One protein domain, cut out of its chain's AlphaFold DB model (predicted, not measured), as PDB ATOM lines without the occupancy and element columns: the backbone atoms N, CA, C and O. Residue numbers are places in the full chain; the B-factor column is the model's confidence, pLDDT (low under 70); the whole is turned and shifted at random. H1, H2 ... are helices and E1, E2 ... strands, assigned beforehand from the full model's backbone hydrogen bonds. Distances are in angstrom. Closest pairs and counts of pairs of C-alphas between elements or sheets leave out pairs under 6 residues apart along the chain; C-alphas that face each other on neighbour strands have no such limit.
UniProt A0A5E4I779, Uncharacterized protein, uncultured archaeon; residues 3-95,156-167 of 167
ATOM      1  N   LYS A   3     170.254 164.389 183.179       94.75
ATOM      2  CA  LYS A   3     171.649 164.020 183.462       94.75
ATOM      3  C   LYS A   3     171.716 163.164 184.721       94.75
ATOM      4  O   LYS A   3     171.046 163.468 185.702       94.75
ATOM      5  N   LYS A   4     172.529 162.105 184.703       96.25
ATOM      6  CA  LYS A   4     172.823 161.280 185.886       96.25
ATOM      7  C   LYS A   4     174.272 161.494 186.295       96.25
ATOM      8  O   LYS A   4     175.185 161.133 185.559       96.25
ATOM      9  N   LEU A   5     174.472 162.067 187.470       97.31
ATOM     10  CA  LEU A   5     175.761 162.495 187.990       97.31
ATOM     11  C   LEU A   5     176.186 161.588 189.141       97.31
ATOM     12  O   LEU A   5     175.392 161.283 190.029       97.31
ATOM     13  N   LYS A   6     177.458 161.188 189.163       97.75
ATOM     14  CA  LYS A   6     178.094 160.580 190.340       97.75
ATOM     15  C   LYS A   6     178.819 161.690 191.088       97.75
ATOM     16  O   LYS A   6     179.908 162.079 190.685       97.75
ATOM     17  N   ILE A   7     178.197 162.228 192.131       97.75
ATOM     18  CA  ILE A   7     178.698 163.442 192.791       97.75
ATOM     19  C   ILE A   7     179.756 163.136 193.856       97.75
ATOM     20  O   ILE A   7     180.667 163.929 194.090       97.75
ATOM     21  N   GLY A   8     179.683 161.960 194.477       97.62
ATOM     22  CA  GLY A   8     180.587 161.596 195.557       97.62
ATOM     23  C   GLY A   8     180.273 160.252 196.182       97.62
ATOM     24  O   GLY A   8     179.486 159.458 195.664       97.62
ATOM     25  N   ARG A   9     180.912 159.996 197.315       98.00
ATOM     26  CA  ARG A   9     180.648 158.860 198.195       98.00
ATOM     27  C   ARG A   9     180.513 159.347 199.633       98.00
ATOM     28  O   ARG A   9     180.996 160.425 199.955       98.00
ATOM     29  N   VAL A  10     179.927 158.543 200.510       97.31
ATOM     30  CA  VAL A  10     179.846 158.844 201.947       97.31
ATOM     31  C   VAL A  10     180.374 157.687 202.781       97.31
ATOM     32  O   VAL A  10     180.120 156.522 202.472       97.31
ATOM     33  N   LYS A  11     181.144 157.999 203.825       95.88
ATOM     34  CA  LYS A  11     181.497 157.038 204.877       95.88
ATOM     35  C   LYS A  11     180.343 156.939 205.871       95.88
ATOM     36  O   LYS A  11     179.886 157.962 206.373       95.88
ATOM     37  N   THR A  12     179.901 155.724 206.164       89.62
ATOM     38  CA  THR A  12     178.884 155.463 207.186       89.62
ATOM     39  C   THR A  12     179.443 154.489 208.214       89.62
ATOM     40  O   THR A  12     180.310 153.679 207.885       89.62
ATOM     41  N   ASP A  13     178.945 154.543 209.446       87.31
ATOM     42  CA  ASP A  13     179.381 153.616 210.500       87.31
ATOM     43  C   ASP A  13     178.810 152.203 210.294       87.31
ATOM     44  O   ASP A  13     179.396 151.206 210.711       87.31
ATOM     45  N   GLN A  14     177.679 152.111 209.590       84.62
ATOM     46  CA  GLN A  14     176.992 150.857 209.288       84.62
ATOM     47  C   GLN A  14     177.775 149.961 208.316       84.62
ATOM     48  O   GLN A  14     177.678 148.735 208.384       84.62
ATOM     49  N   TYR A  15     178.554 150.550 207.401       84.44
ATOM     50  CA  TYR A  15     179.241 149.819 206.338       84.44
ATOM     51  C   TYR A  15     180.749 150.078 206.362       84.44
ATOM     52  O   TYR A  15     181.212 151.211 206.347       84.44
ATOM     53  N   LYS A  16     181.552 149.012 206.247       87.31
ATOM     54  CA  LYS A  16     183.021 149.128 206.107       87.31
ATOM     55  C   LYS A  16     183.469 149.838 204.819       87.31
ATOM     56  O   LYS A  16     184.629 150.219 204.699       87.31
ATOM     57  N   ARG A  17     182.586 149.946 203.821       90.38
ATOM     58  CA  ARG A  17     182.849 150.588 202.525       90.38
ATOM     59  C   ARG A  17     182.015 151.855 202.415       90.38
ATOM     60  O   ARG A  17     180.870 151.868 202.847       90.38
ATOM     61  N   SER A  18     182.567 152.876 201.763       94.94
ATOM     62  CA  SER A  18     181.798 154.077 201.446       94.94
ATOM     63  C   SER A  18     180.680 153.772 200.449       94.94
ATOM     64  O   SER A  18     180.840 152.933 199.557       94.94
ATOM     65  N   LEU A  19     179.563 154.478 200.583       97.25
ATOM     66  CA  LEU A  19     178.371 154.350 199.746       97.25
ATOM     67  C   LEU A  19     178.414 155.356 198.597       97.25
ATOM     68  O   LEU A  19     178.890 156.472 198.789       97.25
ATOM     69  N   LEU A  20     177.965 154.973 197.400       98.00
ATOM     70  CA  LEU A  20     177.946 155.875 196.241       98.00
ATOM     71  C   LEU A  20     176.774 156.854 196.354       98.00
ATOM     72  O   LEU A  20     175.653 156.432 196.619       98.00
ATOM     73  N   ILE A  21     177.020 158.129 196.059       98.06
ATOM     74  CA  ILE A  21     175.982 159.150 195.937       98.06
ATOM     75  C   ILE A  21     175.849 159.557 194.471       98.06
ATOM     76  O   ILE A  21     176.820 159.965 193.821       98.06
ATOM     77  N   THR A  22     174.628 159.460 193.957       98.06
ATOM     78  CA  THR A  22     174.273 159.921 192.613       98.06
ATOM     79  C   THR A  22     173.187 160.978 192.674       98.06
ATOM     80  O   THR A  22     172.280 160.848 193.490       98.06
ATOM     81  N   CYS A  23     173.223 161.945 191.762       97.19
ATOM     82  CA  CYS A  23     172.139 162.897 191.544       97.19
ATOM     83  C   CYS A  23     171.620 162.775 190.114       97.19
ATOM     84  O   CYS A  23     172.407 162.725 189.170       97.19
ATOM     85  N   GLU A  24     170.306 162.752 189.936       97.75
ATOM     86  CA  GLU A  24     169.684 162.983 188.640       97.75
ATOM     87  C   GLU A  24     169.222 164.438 188.582       97.75
ATOM     88  O   GLU A  24     168.500 164.890 189.466       97.75
ATOM     89  N   VAL A  25     169.659 165.167 187.560       97.25
ATOM     90  CA  VAL A  25     169.342 166.581 187.341       97.25
ATOM     91  C   VAL A  25     168.630 166.699 186.002       97.25
ATOM     92  O   VAL A  25     169.106 166.181 184.989       97.25
ATOM     93  N   GLU A  26     167.483 167.359 185.979       96.50
ATOM     94  CA  GLU A  26     166.640 167.446 184.797       96.50
ATOM     95  C   GLU A  26     166.016 168.834 184.666       96.50
ATOM     96  O   GLU A  26     165.337 169.299 185.575       96.50
ATOM     97  N   ILE A  27     166.200 169.464 183.502       96.00
ATOM     98  CA  ILE A  27     165.385 170.609 183.080       96.00
ATOM     99  C   ILE A  27     164.380 170.104 182.047       96.00
ATOM    100  O   ILE A  27     164.774 169.550 181.008       96.00
ATOM    101  N   ARG A  28     163.091 170.279 182.344       94.69
ATOM    102  CA  ARG A  28     161.974 169.988 181.439       94.69
ATOM    103  C   ARG A  28     161.427 171.287 180.878       94.69
ATOM    104  O   ARG A  28     161.162 172.218 181.631       94.69
ATOM    105  N   GLU A  29     161.229 171.317 179.570       92.00
ATOM    106  CA  GLU A  29     160.459 172.374 178.926       92.00
ATOM    107  C   GLU A  29     158.983 171.975 178.928       92.00
ATOM    108  O   GLU A  29     158.630 170.831 178.628       92.00
ATOM    109  N   LYS A  30     158.137 172.909 179.343       87.12
ATOM    110  CA  LYS A  30     156.681 172.790 179.361       87.12
ATOM    111  C   LYS A  30     156.082 173.691 178.285       87.12
ATOM    112  O   LYS A  30     156.785 174.455 177.623       87.12
ATOM    113  N   GLU A  31     154.762 173.617 178.150       81.25
ATOM    114  CA  GLU A  31     153.977 174.597 177.399       81.25
ATOM    115  C   GLU A  31     154.356 176.034 177.828       81.25
ATOM    116  O   GLU A  31     154.768 176.279 178.967       81.25
ATOM    117  N   ASP A  32     154.279 176.981 176.891       84.69
ATOM    118  CA  ASP A  32     154.716 178.380 177.045       84.69
ATOM    119  C   ASP A  32     156.227 178.609 177.277       84.69
ATOM    120  O   ASP A  32     156.612 179.639 177.831       84.69
ATOM    121  N   ASN A  33     157.108 177.683 176.877       86.12
ATOM    122  CA  ASN A  33     158.569 177.782 177.080       86.12
ATOM    123  C   ASN A  33     159.005 177.861 178.560       86.12
ATOM    124  O   ASN A  33     160.112 178.311 178.873       86.12
ATOM    125  N   LYS A  34     158.150 177.424 179.492       92.31
ATOM    126  CA  LYS A  34     158.493 177.356 180.919       92.31
ATOM    127  C   LYS A  34     159.504 176.237 181.156       92.31
ATOM    128  O   LYS A  34     159.354 175.136 180.626       92.31
ATOM    129  N   LYS A  35     160.523 176.510 181.972       95.38
ATOM    130  CA  LYS A  35     161.587 175.556 182.311       95.38
ATOM    131  C   LYS A  35     161.446 175.129 183.765       95.38
ATOM    132  O   LYS A  35     161.558 175.947 184.677       95.38
ATOM    133  N   GLU A  36     161.204 173.843 183.973       95.94
ATOM    134  CA  GLU A  36     161.075 173.235 185.294       95.94
ATOM    135  C   GLU A  36     162.333 172.445 185.638       95.94
ATOM    136  O   GLU A  36     162.718 171.530 184.905       95.94
ATOM    137  N   LEU A  37     162.954 172.781 186.766       97.06
ATOM    138  CA  LEU A  37     164.095 172.058 187.308       97.06
ATOM    139  C   LEU A  37     163.624 170.977 188.284       97.06
ATOM    140  O   LEU A  37     162.917 171.249 189.253       97.06
ATOM    141  N   SER A  38     164.092 169.753 188.068       97.31
ATOM    142  CA  SER A  38     163.988 168.648 189.014       97.31
ATOM    143  C   SER A  38     165.374 168.083 189.301       97.31
ATOM    144  O   SER A  38     166.207 167.939 188.410       97.31
ATOM    145  N   ILE A  39     165.621 167.777 190.568       97.81
ATOM    146  CA  ILE A  39     166.859 167.201 191.075       97.81
ATOM    147  C   ILE A  39     166.459 166.149 192.101       97.81
ATOM    148  O   ILE A  39     165.667 166.426 192.994       97.81
ATOM    149  N   CYS A  40     166.976 164.937 191.971       97.75
ATOM    150  CA  CYS A  40     166.827 163.909 192.992       97.75
ATOM    151  C   CYS A  40     168.174 163.248 193.257       97.75
ATOM    152  O   CYS A  40     169.016 163.142 192.366       97.75
ATOM    153  N   GLY A  41     168.397 162.821 194.491       97.62
ATOM    154  CA  GLY A  41     169.634 162.178 194.913       97.62
ATOM    155  C   GLY A  41     169.349 160.787 195.432       97.62
ATOM    156  O   GLY A  41     168.267 160.540 195.951       97.62
ATOM    157  N   ASN A  42     170.328 159.900 195.304       98.12
ATOM    158  CA  ASN A  42     170.291 158.546 195.836       98.12
ATOM    159  C   ASN A  42     171.634 158.218 196.489       98.12
ATOM    160  O   ASN A  42     172.689 158.396 195.868       98.12
ATOM    161  N   VAL A  43     171.583 157.693 197.708       97.44
ATOM    162  CA  VAL A  43     172.687 157.021 198.391       97.44
ATOM    163  C   VAL A  43     172.495 155.520 198.201       97.44
ATOM    164  O   VAL A  43     171.536 154.938 198.700       97.44
ATOM    165  N   TRP A  44     173.393 154.892 197.454       97.25
ATOM    166  CA  TRP A  44     173.298 153.475 197.112       97.25
ATOM    167  C   TRP A  44     173.966 152.602 198.161       97.25
ATOM    168  O   TRP A  44     175.070 152.911 198.620       97.25
ATOM    169  N   ASN A  45     173.358 151.456 198.459       94.19
ATOM    170  CA  ASN A  45     173.997 150.430 199.274       94.19
ATOM    171  C   ASN A  45     175.295 149.911 198.612       94.19
ATOM    172  O   ASN A  45     175.576 150.160 197.439       94.19
ATOM    173  N   THR A  46     176.106 149.139 199.340       92.31
ATOM    174  CA  THR A  46     177.424 148.687 198.835       92.31
ATOM    175  C   THR A  46     177.372 147.808 197.578       92.31
ATOM    176  O   THR A  46     178.379 147.713 196.874       92.31
ATOM    177  N   LYS A  47     176.231 147.167 197.290       91.25
ATOM    178  CA  LYS A  47     176.021 146.307 196.113       91.25
ATOM    179  C   LYS A  47     175.373 147.046 194.936       91.25
ATOM    180  O   LYS A  47     175.256 146.462 193.865       91.25
ATOM    181  N   HIS A  48     174.969 148.303 195.133       91.62
ATOM    182  CA  HIS A  48     174.214 149.116 194.178       91.62
ATOM    183  C   HIS A  48     172.904 148.449 193.719       91.62
ATOM    184  O   HIS A  48     172.463 148.647 192.590       91.62
ATOM    185  N   THR A  49     172.296 147.634 194.583       93.56
ATOM    186  CA  THR A  49     171.017 146.969 194.292       93.56
ATOM    187  C   THR A  49     169.828 147.751 194.824       93.56
ATOM    188  O   THR A  49     168.719 147.533 194.355       93.56
ATOM    189  N   ASP A  50     170.059 148.620 195.810       94.62
ATOM    190  CA  ASP A  50     169.015 149.386 196.480       94.62
ATOM    191  C   ASP A  50     169.546 150.731 196.995       94.62
ATOM    192  O   ASP A  50     170.765 150.956 197.080       94.62
ATOM    193  N   ILE A  51     168.609 151.616 197.321       94.88
ATOM    194  CA  ILE A  51     168.835 152.972 197.804       94.88
ATOM    195  C   ILE A  51     168.604 152.987 199.320       94.88
ATOM    196  O   ILE A  51     167.500 152.734 199.788       94.88
ATOM    197  N   GLU A  52     169.635 153.339 200.087       93.69
ATOM    198  CA  GLU A  52     169.525 153.500 201.547       93.69
ATOM    199  C   GLU A  52     168.765 154.789 201.901       93.69
ATOM    200  O   GLU A  52     168.103 154.892 202.930       93.69
ATOM    201  N   THR A  53     168.901 155.817 201.062       94.00
ATOM    202  CA  THR A  53     168.264 157.131 201.221       94.00
ATOM    203  C   THR A  53     168.197 157.813 199.862       94.00
ATOM    204  O   THR A  53     169.197 157.848 199.141       94.00
ATOM    205  N   GLY A  54     167.036 158.348 199.492       95.81
ATOM    206  CA  GLY A  54     166.863 159.007 198.203       95.81
ATOM    207  C   GLY A  54     165.712 160.005 198.163       95.81
ATOM    208  O   GLY A  54     164.961 160.144 199.124       95.81
ATOM    209  N   GLY A  55     165.591 160.718 197.042       95.31
ATOM    210  CA  GLY A  55     164.635 161.816 196.867       95.31
ATOM    211  C   GLY A  55     165.282 163.181 197.105       95.31
ATOM    212  O   GLY A  55     166.371 163.432 196.587       95.31
ATOM    213  N   GLN A  56     164.604 164.051 197.862       94.31
ATOM    214  CA  GLN A  56     165.053 165.393 198.268       94.31
ATOM    215  C   GLN A  56     166.075 165.290 199.413       94.31
ATOM    216  O   GLN A  56     165.747 165.554 200.560       94.31
ATOM    217  N   ILE A  57     167.295 164.851 199.104       96.81
ATOM    218  CA  ILE A  57     168.344 164.565 200.105       96.81
ATOM    219  C   ILE A  57     169.466 165.616 200.109       96.81
ATOM    220  O   ILE A  57     170.606 165.319 200.475       96.81
ATOM    221  N   SER A  58     169.183 166.830 199.627       97.19
ATOM    222  CA  SER A  58     170.167 167.916 199.527       97.19
ATOM    223  C   SER A  58     170.746 168.297 200.893       97.19
ATOM    224  O   SER A  58     171.962 168.453 201.025       97.19
ATOM    225  N   ASP A  59     169.892 168.371 201.910       96.25
ATOM    226  CA  ASP A  59     170.227 168.611 203.316       96.25
ATOM    227  C   ASP A  59     171.116 167.503 203.901       96.25
ATOM    228  O   ASP A  59     172.120 167.772 204.558       96.25
ATOM    229  N   THR A  60     170.802 166.251 203.579       96.75
ATOM    230  CA  THR A  60     171.543 165.067 204.017       96.75
ATOM    231  C   THR A  60     172.954 165.065 203.429       96.75
ATOM    232  O   THR A  60     173.934 164.825 204.135       96.75
ATOM    233  N   ILE A  61     173.093 165.387 202.137       97.31
ATOM    234  CA  ILE A  61     174.410 165.505 201.493       97.31
ATOM    235  C   ILE A  61     175.192 166.684 202.089       97.31
ATOM    236  O   ILE A  61     176.388 166.543 202.356       97.31
ATOM    237  N   ALA A  62     174.538 167.825 202.331       97.56
ATOM    238  CA  ALA A  62     175.167 168.979 202.972       97.56
ATOM    239  C   ALA A  62     175.684 168.637 204.381       97.56
ATOM    240  O   ALA A  62     176.816 168.994 204.714       97.56
ATOM    241  N   ALA A  63     174.912 167.876 205.165       97.06
ATOM    242  CA  ALA A  63     175.336 167.369 206.467       97.06
ATOM    243  C   ALA A  63     176.586 166.482 206.342       97.06
ATOM    244  O   ALA A  63     177.586 166.744 207.009       97.06
ATOM    245  N   TYR A  64     176.607 165.528 205.405       97.06
ATOM    246  CA  TYR A  64     177.788 164.684 205.178       97.06
ATOM    247  C   TYR A  64     179.047 165.472 204.806       97.06
ATOM    248  O   TYR A  64     180.154 165.062 205.170       97.06
ATOM    249  N   ILE A  65     178.900 166.575 204.066       97.56
ATOM    250  CA  ILE A  65     180.009 167.483 203.749       97.56
ATOM    251  C   ILE A  65     180.491 168.184 205.024       97.56
ATOM    252  O   ILE A  65     181.690 168.169 205.297       97.56
ATOM    253  N   ALA A  66     179.578 168.761 205.809       97.31
ATOM    254  CA  ALA A  66     179.905 169.472 207.046       97.31
ATOM    255  C   ALA A  66     180.571 168.561 208.094       97.31
ATOM    256  O   ALA A  66     181.484 168.980 208.800       97.31
ATOM    257  N   GLU A  67     180.162 167.296 208.147       96.94
ATOM    258  CA  GLU A  67     180.689 166.281 209.062       96.94
ATOM    259  C   GLU A  67     181.985 165.621 208.551       96.94
ATOM    260  O   GLU A  67     182.515 164.714 209.193       96.94
ATOM    261  N   GLY A  68     182.492 166.016 207.375       96.38
ATOM    262  CA  GLY A  68     183.710 165.449 206.785       96.38
ATOM    263  C   GLY A  68     183.580 163.986 206.332       96.38
ATOM    264  O   GLY A  68     184.590 163.314 206.105       96.38
ATOM    265  N   ARG A  69     182.352 163.465 206.195       96.94
ATOM    266  CA  ARG A  69     182.085 162.083 205.748       96.94
ATOM    267  C   ARG A  69     181.982 161.951 204.230       96.94
ATOM    268  O   ARG A  69     182.071 160.834 203.711       96.94
ATOM    269  N   PHE A  70     181.773 163.062 203.528       98.00
ATOM    270  CA  PHE A  70     181.645 163.106 202.076       98.00
ATOM    271  C   PHE A  70     183.008 163.025 201.372       98.00
ATOM    272  O   PHE A  70     183.951 163.738 201.707       98.00
ATOM    273  N   ILE A  71     183.095 162.171 200.356       97.94
ATOM    274  CA  ILE A  71     184.266 161.983 199.499       97.94
ATOM    275  C   ILE A  71     183.868 162.423 198.081       97.94
ATOM    276  O   ILE A  71     183.102 161.704 197.429       97.94
ATOM    277  N   PRO A  72     184.343 163.578 197.588       97.44
ATOM    278  CA  PRO A  72     183.954 164.088 196.276       97.44
ATOM    279  C   PRO A  72     184.455 163.191 195.136       97.44
ATOM    280  O   PRO A  72     185.592 162.725 195.156       97.44
ATOM    281  N   ILE A  73     183.603 162.968 194.129       98.00
ATOM    282  CA  ILE A  73     183.997 162.388 192.826       98.00
ATOM    283  C   ILE A  73     184.196 163.503 191.788       98.00
ATOM    284  O   ILE A  73     185.037 163.381 190.903       98.00
ATOM    285  N   MET A  74     183.445 164.595 191.917       96.38
ATOM    286  CA  MET A  74     183.592 165.829 191.139       96.38
ATOM    287  C   MET A  74     184.031 166.979 192.057       96.38
ATOM    288  O   MET A  74     183.954 166.817 193.279       96.38
ATOM    289  N   PRO A  75     184.486 168.130 191.523       97.56
ATOM    290  CA  PRO A  75     184.933 169.246 192.352       97.56
ATOM    291  C   PRO A  75     183.901 169.617 193.421       97.56
ATOM    292  O   PRO A  75     182.707 169.729 193.139       97.56
ATOM    293  N   ILE A  76     184.360 169.793 194.664       97.50
ATOM    294  CA  ILE A  76     183.461 170.006 195.807       97.50
ATOM    295  C   ILE A  76     182.612 171.271 195.646       97.50
ATOM    296  O   ILE A  76     181.453 171.281 196.050       97.50
ATOM    297  N   ASP A  77     183.148 172.305 194.998       97.88
ATOM    298  CA  ASP A  77     182.417 173.544 194.735       97.88
ATOM    299  C   ASP A  77     181.294 173.337 193.713       97.88
ATOM    300  O   ASP A  77     180.209 173.891 193.874       97.88
ATOM    301  N   THR A  78     181.489 172.454 192.726       97.81
ATOM    302  CA  THR A  78     180.417 172.026 191.817       97.81
ATOM    303  C   THR A  78     179.310 171.310 192.587       97.81
ATOM    304  O   THR A  78     178.137 171.617 192.382       97.81
ATOM    305  N   VAL A  79     179.656 170.405 193.513       97.94
ATOM    306  CA  VAL A  79     178.662 169.720 194.361       97.94
ATOM    307  C   VAL A  79     177.896 170.728 195.214       97.94
ATOM    308  O   VAL A  79     176.668 170.716 195.207       97.94
ATOM    309  N   LYS A  80     178.594 171.636 195.903       98.00
ATOM    310  CA  LYS A  80     177.962 172.687 196.715       98.00
ATOM    311  C   LYS A  80     177.021 173.554 195.883       98.00
ATOM    312  O   LYS A  80     175.908 173.823 196.329       98.00
ATOM    313  N   LYS A  81     177.419 173.924 194.661       98.12
ATOM    314  CA  LYS A  81     176.566 174.709 193.765       98.12
ATOM    315  C   LYS A  81     175.329 173.937 193.302       98.12
ATOM    316  O   LYS A  81     174.251 174.521 193.232       98.12
ATOM    317  N   ILE A  82     175.447 172.629 193.049       97.94
ATOM    318  CA  ILE A  82     174.284 171.762 192.789       97.94
ATOM    319  C   ILE A  82     173.331 171.779 193.989       97.94
ATOM    320  O   ILE A  82     172.133 171.928 193.781       97.94
ATOM    321  N   LEU A  83     173.834 171.652 195.222       98.06
ATOM    322  CA  LEU A  83     172.998 171.647 196.431       98.06
ATOM    323  C   LEU A  83     172.294 172.990 196.663       98.06
ATOM    324  O   LEU A  83     171.111 172.996 196.982       98.06
ATOM    325  N   GLU A  84     172.988 174.109 196.449       97.69
ATOM    326  CA  GLU A  84     172.406 175.458 196.517       97.69
ATOM    327  C   GLU A  84     171.264 175.626 195.502       97.69
ATOM    328  O   GLU A  84     170.170 176.079 195.837       97.69
ATOM    329  N   ILE A  85     171.501 175.216 194.251       98.00
ATOM    330  CA  ILE A  85     170.484 175.263 193.197       98.00
ATOM    331  C   ILE A  85     169.328 174.314 193.514       98.00
ATOM    332  O   ILE A  85     168.176 174.661 193.269       98.00
ATOM    333  N   TRP A  86     169.612 173.133 194.053       98.00
ATOM    334  CA  TRP A  86     168.589 172.179 194.458       98.00
ATOM    335  C   TRP A  86     167.674 172.795 195.511       98.00
ATOM    336  O   TRP A  86     166.471 172.880 195.283       98.00
ATOM    337  N   ASP A  87     168.236 173.291 196.608       95.00
ATOM    338  CA  ASP A  87     167.469 173.895 197.696       95.00
ATOM    339  C   ASP A  87     166.593 175.056 197.203       95.00
ATOM    340  O   ASP A  87     165.388 175.109 197.461       95.00
ATOM    341  N   ARG A  88     167.167 175.946 196.382       94.31
ATOM    342  CA  ARG A  88     166.448 177.136 195.930       94.31
ATOM    343  C   ARG A  88     165.475 176.875 194.795       94.31
ATOM    344  O   ARG A  88     164.428 177.516 194.783       94.31
ATOM    345  N   TRP A  89     165.808 176.036 193.818       96.62
ATOM    346  CA  TRP A  89     165.149 175.999 192.500       96.62
ATOM    347  C   TRP A  89     164.511 174.659 192.140       96.62
ATOM    348  O   TRP A  89     163.791 174.596 191.144       96.62
ATOM    349  N   HIS A  90     164.720 173.604 192.927       96.06
ATOM    350  CA  HIS A  90     164.012 172.348 192.710       96.06
ATOM    351  C   HIS A  90     162.498 172.553 192.765       96.06
ATOM    352  O   HIS A  90     161.976 173.154 193.704       96.06
ATOM    353  N   LEU A  91     161.807 172.054 191.738       95.44
ATOM    354  CA  LEU A  91     160.366 172.204 191.552       95.44
ATOM    355  C   LEU A  91     159.933 173.676 191.597       95.44
ATOM    356  O   LEU A  91     158.959 174.037 192.252       95.44
ATOM    357  N   ASN A  92     160.627 174.535 190.846       95.50
ATOM    358  CA  ASN A  92     160.312 175.962 190.706       95.50
ATOM    359  C   ASN A  92     158.894 176.261 190.168       95.50
ATOM    360  O   ASN A  92     158.459 177.408 190.228       95.50
ATOM    361  N   ALA A  93     158.156 175.257 189.685       93.88
ATOM    362  CA  ALA A  93     156.733 175.351 189.352       93.88
ATOM    363  C   ALA A  93     155.773 175.138 190.543       93.88
ATOM    364  O   ALA A  93     154.565 175.299 190.389       93.88
ATOM    365  N   LEU A  94     156.286 174.770 191.721       94.00
ATOM    366  CA  LEU A  94     155.513 174.441 192.923       94.00
ATOM    367  C   LEU A  94     155.707 175.476 194.041       94.00
ATOM    368  O   LEU A  94     155.857 175.131 195.213       94.00
ATOM    369  N   ARG A  95     155.700 176.774 193.710       94.75
ATOM    370  CA  ARG A  95     155.770 177.831 194.733       94.75
ATOM    371  C   ARG A  95     154.403 178.098 195.346       94.75
ATOM    372  O   ARG A  95     153.463 178.436 194.636       94.75
ATOM    373  N   LEU A 156     163.442 180.160 186.192       95.62
ATOM    374  CA  LEU A 156     164.844 179.889 186.497       95.62
ATOM    375  C   LEU A 156     165.723 181.028 185.956       95.62
ATOM    376  O   LEU A 156     165.554 181.402 184.793       95.62
ATOM    377  N   PRO A 157     166.687 181.531 186.742       96.31
ATOM    378  CA  PRO A 157     167.710 182.439 186.240       96.31
ATOM    379  C   PRO A 157     168.564 181.782 185.149       96.31
ATOM    380  O   PRO A 157     168.819 180.573 185.183       96.31
ATOM    381  N   GLU A 158     169.053 182.580 184.198       95.88
ATOM    382  CA  GLU A 158     169.854 182.069 183.079       95.88
ATOM    383  C   GLU A 158     171.186 181.471 183.556       95.88
ATOM    384  O   GLU A 158     171.642 180.468 182.999       95.88
ATOM    385  N   GLU A 159     171.779 181.995 184.639       97.00
ATOM    386  CA  GLU A 159     172.989 181.402 185.216       97.00
ATOM    387  C   GLU A 159     172.750 179.990 185.767       97.00
ATOM    388  O   GLU A 159     173.622 179.126 185.656       97.00
ATOM    389  N   VAL A 160     171.554 179.720 186.304       97.19
ATOM    390  CA  VAL A 160     171.175 178.391 186.804       97.19
ATOM    391  C   VAL A 160     171.026 177.428 185.632       97.19
ATOM    392  O   VAL A 160     171.569 176.325 185.668       97.19
ATOM    393  N   ILE A 161     170.340 177.851 184.568       96.25
ATOM    394  CA  ILE A 161     170.160 177.045 183.353       96.25
ATOM    395  C   ILE A 161     171.521 176.715 182.728       96.25
ATOM    396  O   ILE A 161     171.812 175.548 182.454       96.25
ATOM    397  N   SER A 162     172.372 177.728 182.554       96.81
ATOM    398  CA  SER A 162     173.714 177.590 181.984       96.81
ATOM    399  C   SER A 162     174.586 176.637 182.801       96.81
ATOM    400  O   SER A 162     175.204 175.730 182.240       96.81
ATOM    401  N   PHE A 163     174.574 176.776 184.131       97.12
ATOM    402  CA  PHE A 163     175.298 175.876 185.026       97.12
ATOM    403  C   PHE A 163     174.838 174.424 184.861       97.12
ATOM    404  O   PHE A 163     175.660 173.548 184.598       97.12
ATOM    405  N   ILE A 164     173.530 174.161 184.934       96.44
ATOM    406  CA  ILE A 164     172.975 172.802 184.816       96.44
ATOM    407  C   ILE A 164     173.278 172.193 183.437       96.44
ATOM    408  O   ILE A 164     173.592 171.003 183.320       96.44
ATOM    409  N   ASN A 165     173.255 173.010 182.385       94.69
ATOM    410  CA  ASN A 165     173.628 172.586 181.039       94.69
ATOM    411  C   ASN A 165     175.121 172.251 180.903       94.69
ATOM    412  O   ASN A 165     175.448 171.400 180.076       94.69
ATOM    413  N   SER A 166     175.991 172.815 181.743       94.75
ATOM    414  CA  SER A 166     177.435 172.528 181.748       94.75
ATOM    415  C   SER A 166     177.860 171.283 182.547       94.75
ATOM    416  O   SER A 166     178.971 170.805 182.340       94.75
ATOM    417  N   LEU A 167     176.992 170.759 183.430       92.75
ATOM    418  CA  LEU A 167     177.261 169.568 184.265       92.75
ATOM    419  C   LEU A 167     177.481 168.274 183.472       92.75
ATOM    420  O   LEU A 167     178.230 167.408 183.967       92.75
TER     421      LEU A 167
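AT A GLANCE: This is residues 3 to 95 and 156 to 167 of the 167 residues of an uncharacterized protein of uncultured archaeon (UniProt A0A5E4I779). A long, twisted sheet of five strands has helices H1, H2 and H3 over one face, in two layers, while its other face is bare. The long hairpin of E2 and E3 runs along the longest axis. The 105 printed residues hold five named strands and three named helices, in the order E1 E2 E3 E4 H1 E5 H2 H3, of mixed class. The sheet, E4 - E3 - E2 - E1 - E5, is all antiparallel; the whole is compact, with a radius of gyration of the C-alphas of 14.4 A and spans of 50 by 26 by 23 A.

HOW THE PARTS SIT: Begin with E1, residues 3 to 10, E2, 19 to 29, E3, 35 to 44, and E4, 51 to 55: a meander, each strand the antiparallel neighbour of the one before. Look for N 5 and O 23 at 2.8 A between E1 and E2, N 24 and O 40 at 2.8 A between E2 and E3, and N 43 and O 53 at 2.8 A between E3 and E4. Edge strand E5, residues 70 to 72, is the antiparallel neighbour of E1, with N 9 and O 71 within hydrogen-bond range at 2.8 A. H2, residues 76 to 89, is on the sheet at a height of 7.7 A; its closest C-alphas to E3 are Trp 86 and Ile 39, 6.3 A. H1, residues 58 to 66, is on the same face and touches H2 at Ser 58 and Leu 83, closest C-alphas 5.6 A, at a shallow tilt of 32 degrees, opposite ways. H3, residues 158 to 166, is on the sheet, and is close to H2 but not clearly touching; their closest C-alphas, Val 160 and Ile 85, are 7.2 A apart. In H1, H2 and H3 every O i to N i+4 pair is within hydrogen-bond range.

IN THESE COORDINATES: Find C-alpha 19 at (178.371, 154.350, 199.746); E2 runs 32.9 A from there to C-alpha 29. E3 measures 29.0 A, E1 20.9 A and H2 19.5 A. H3 ends at C-alpha 166, (177.435, 172.528, 181.748).

THE WHOLE: The C-alphas of Lys 16 and Asp 32 are the farthest apart, 50.0 A. Residues 96 to 155 are not printed; C-alphas 95 and 156 are 12.4 A apart across the cut. Of the links that are printed whole, none is long. No printed residue is under 70 in pLDDT.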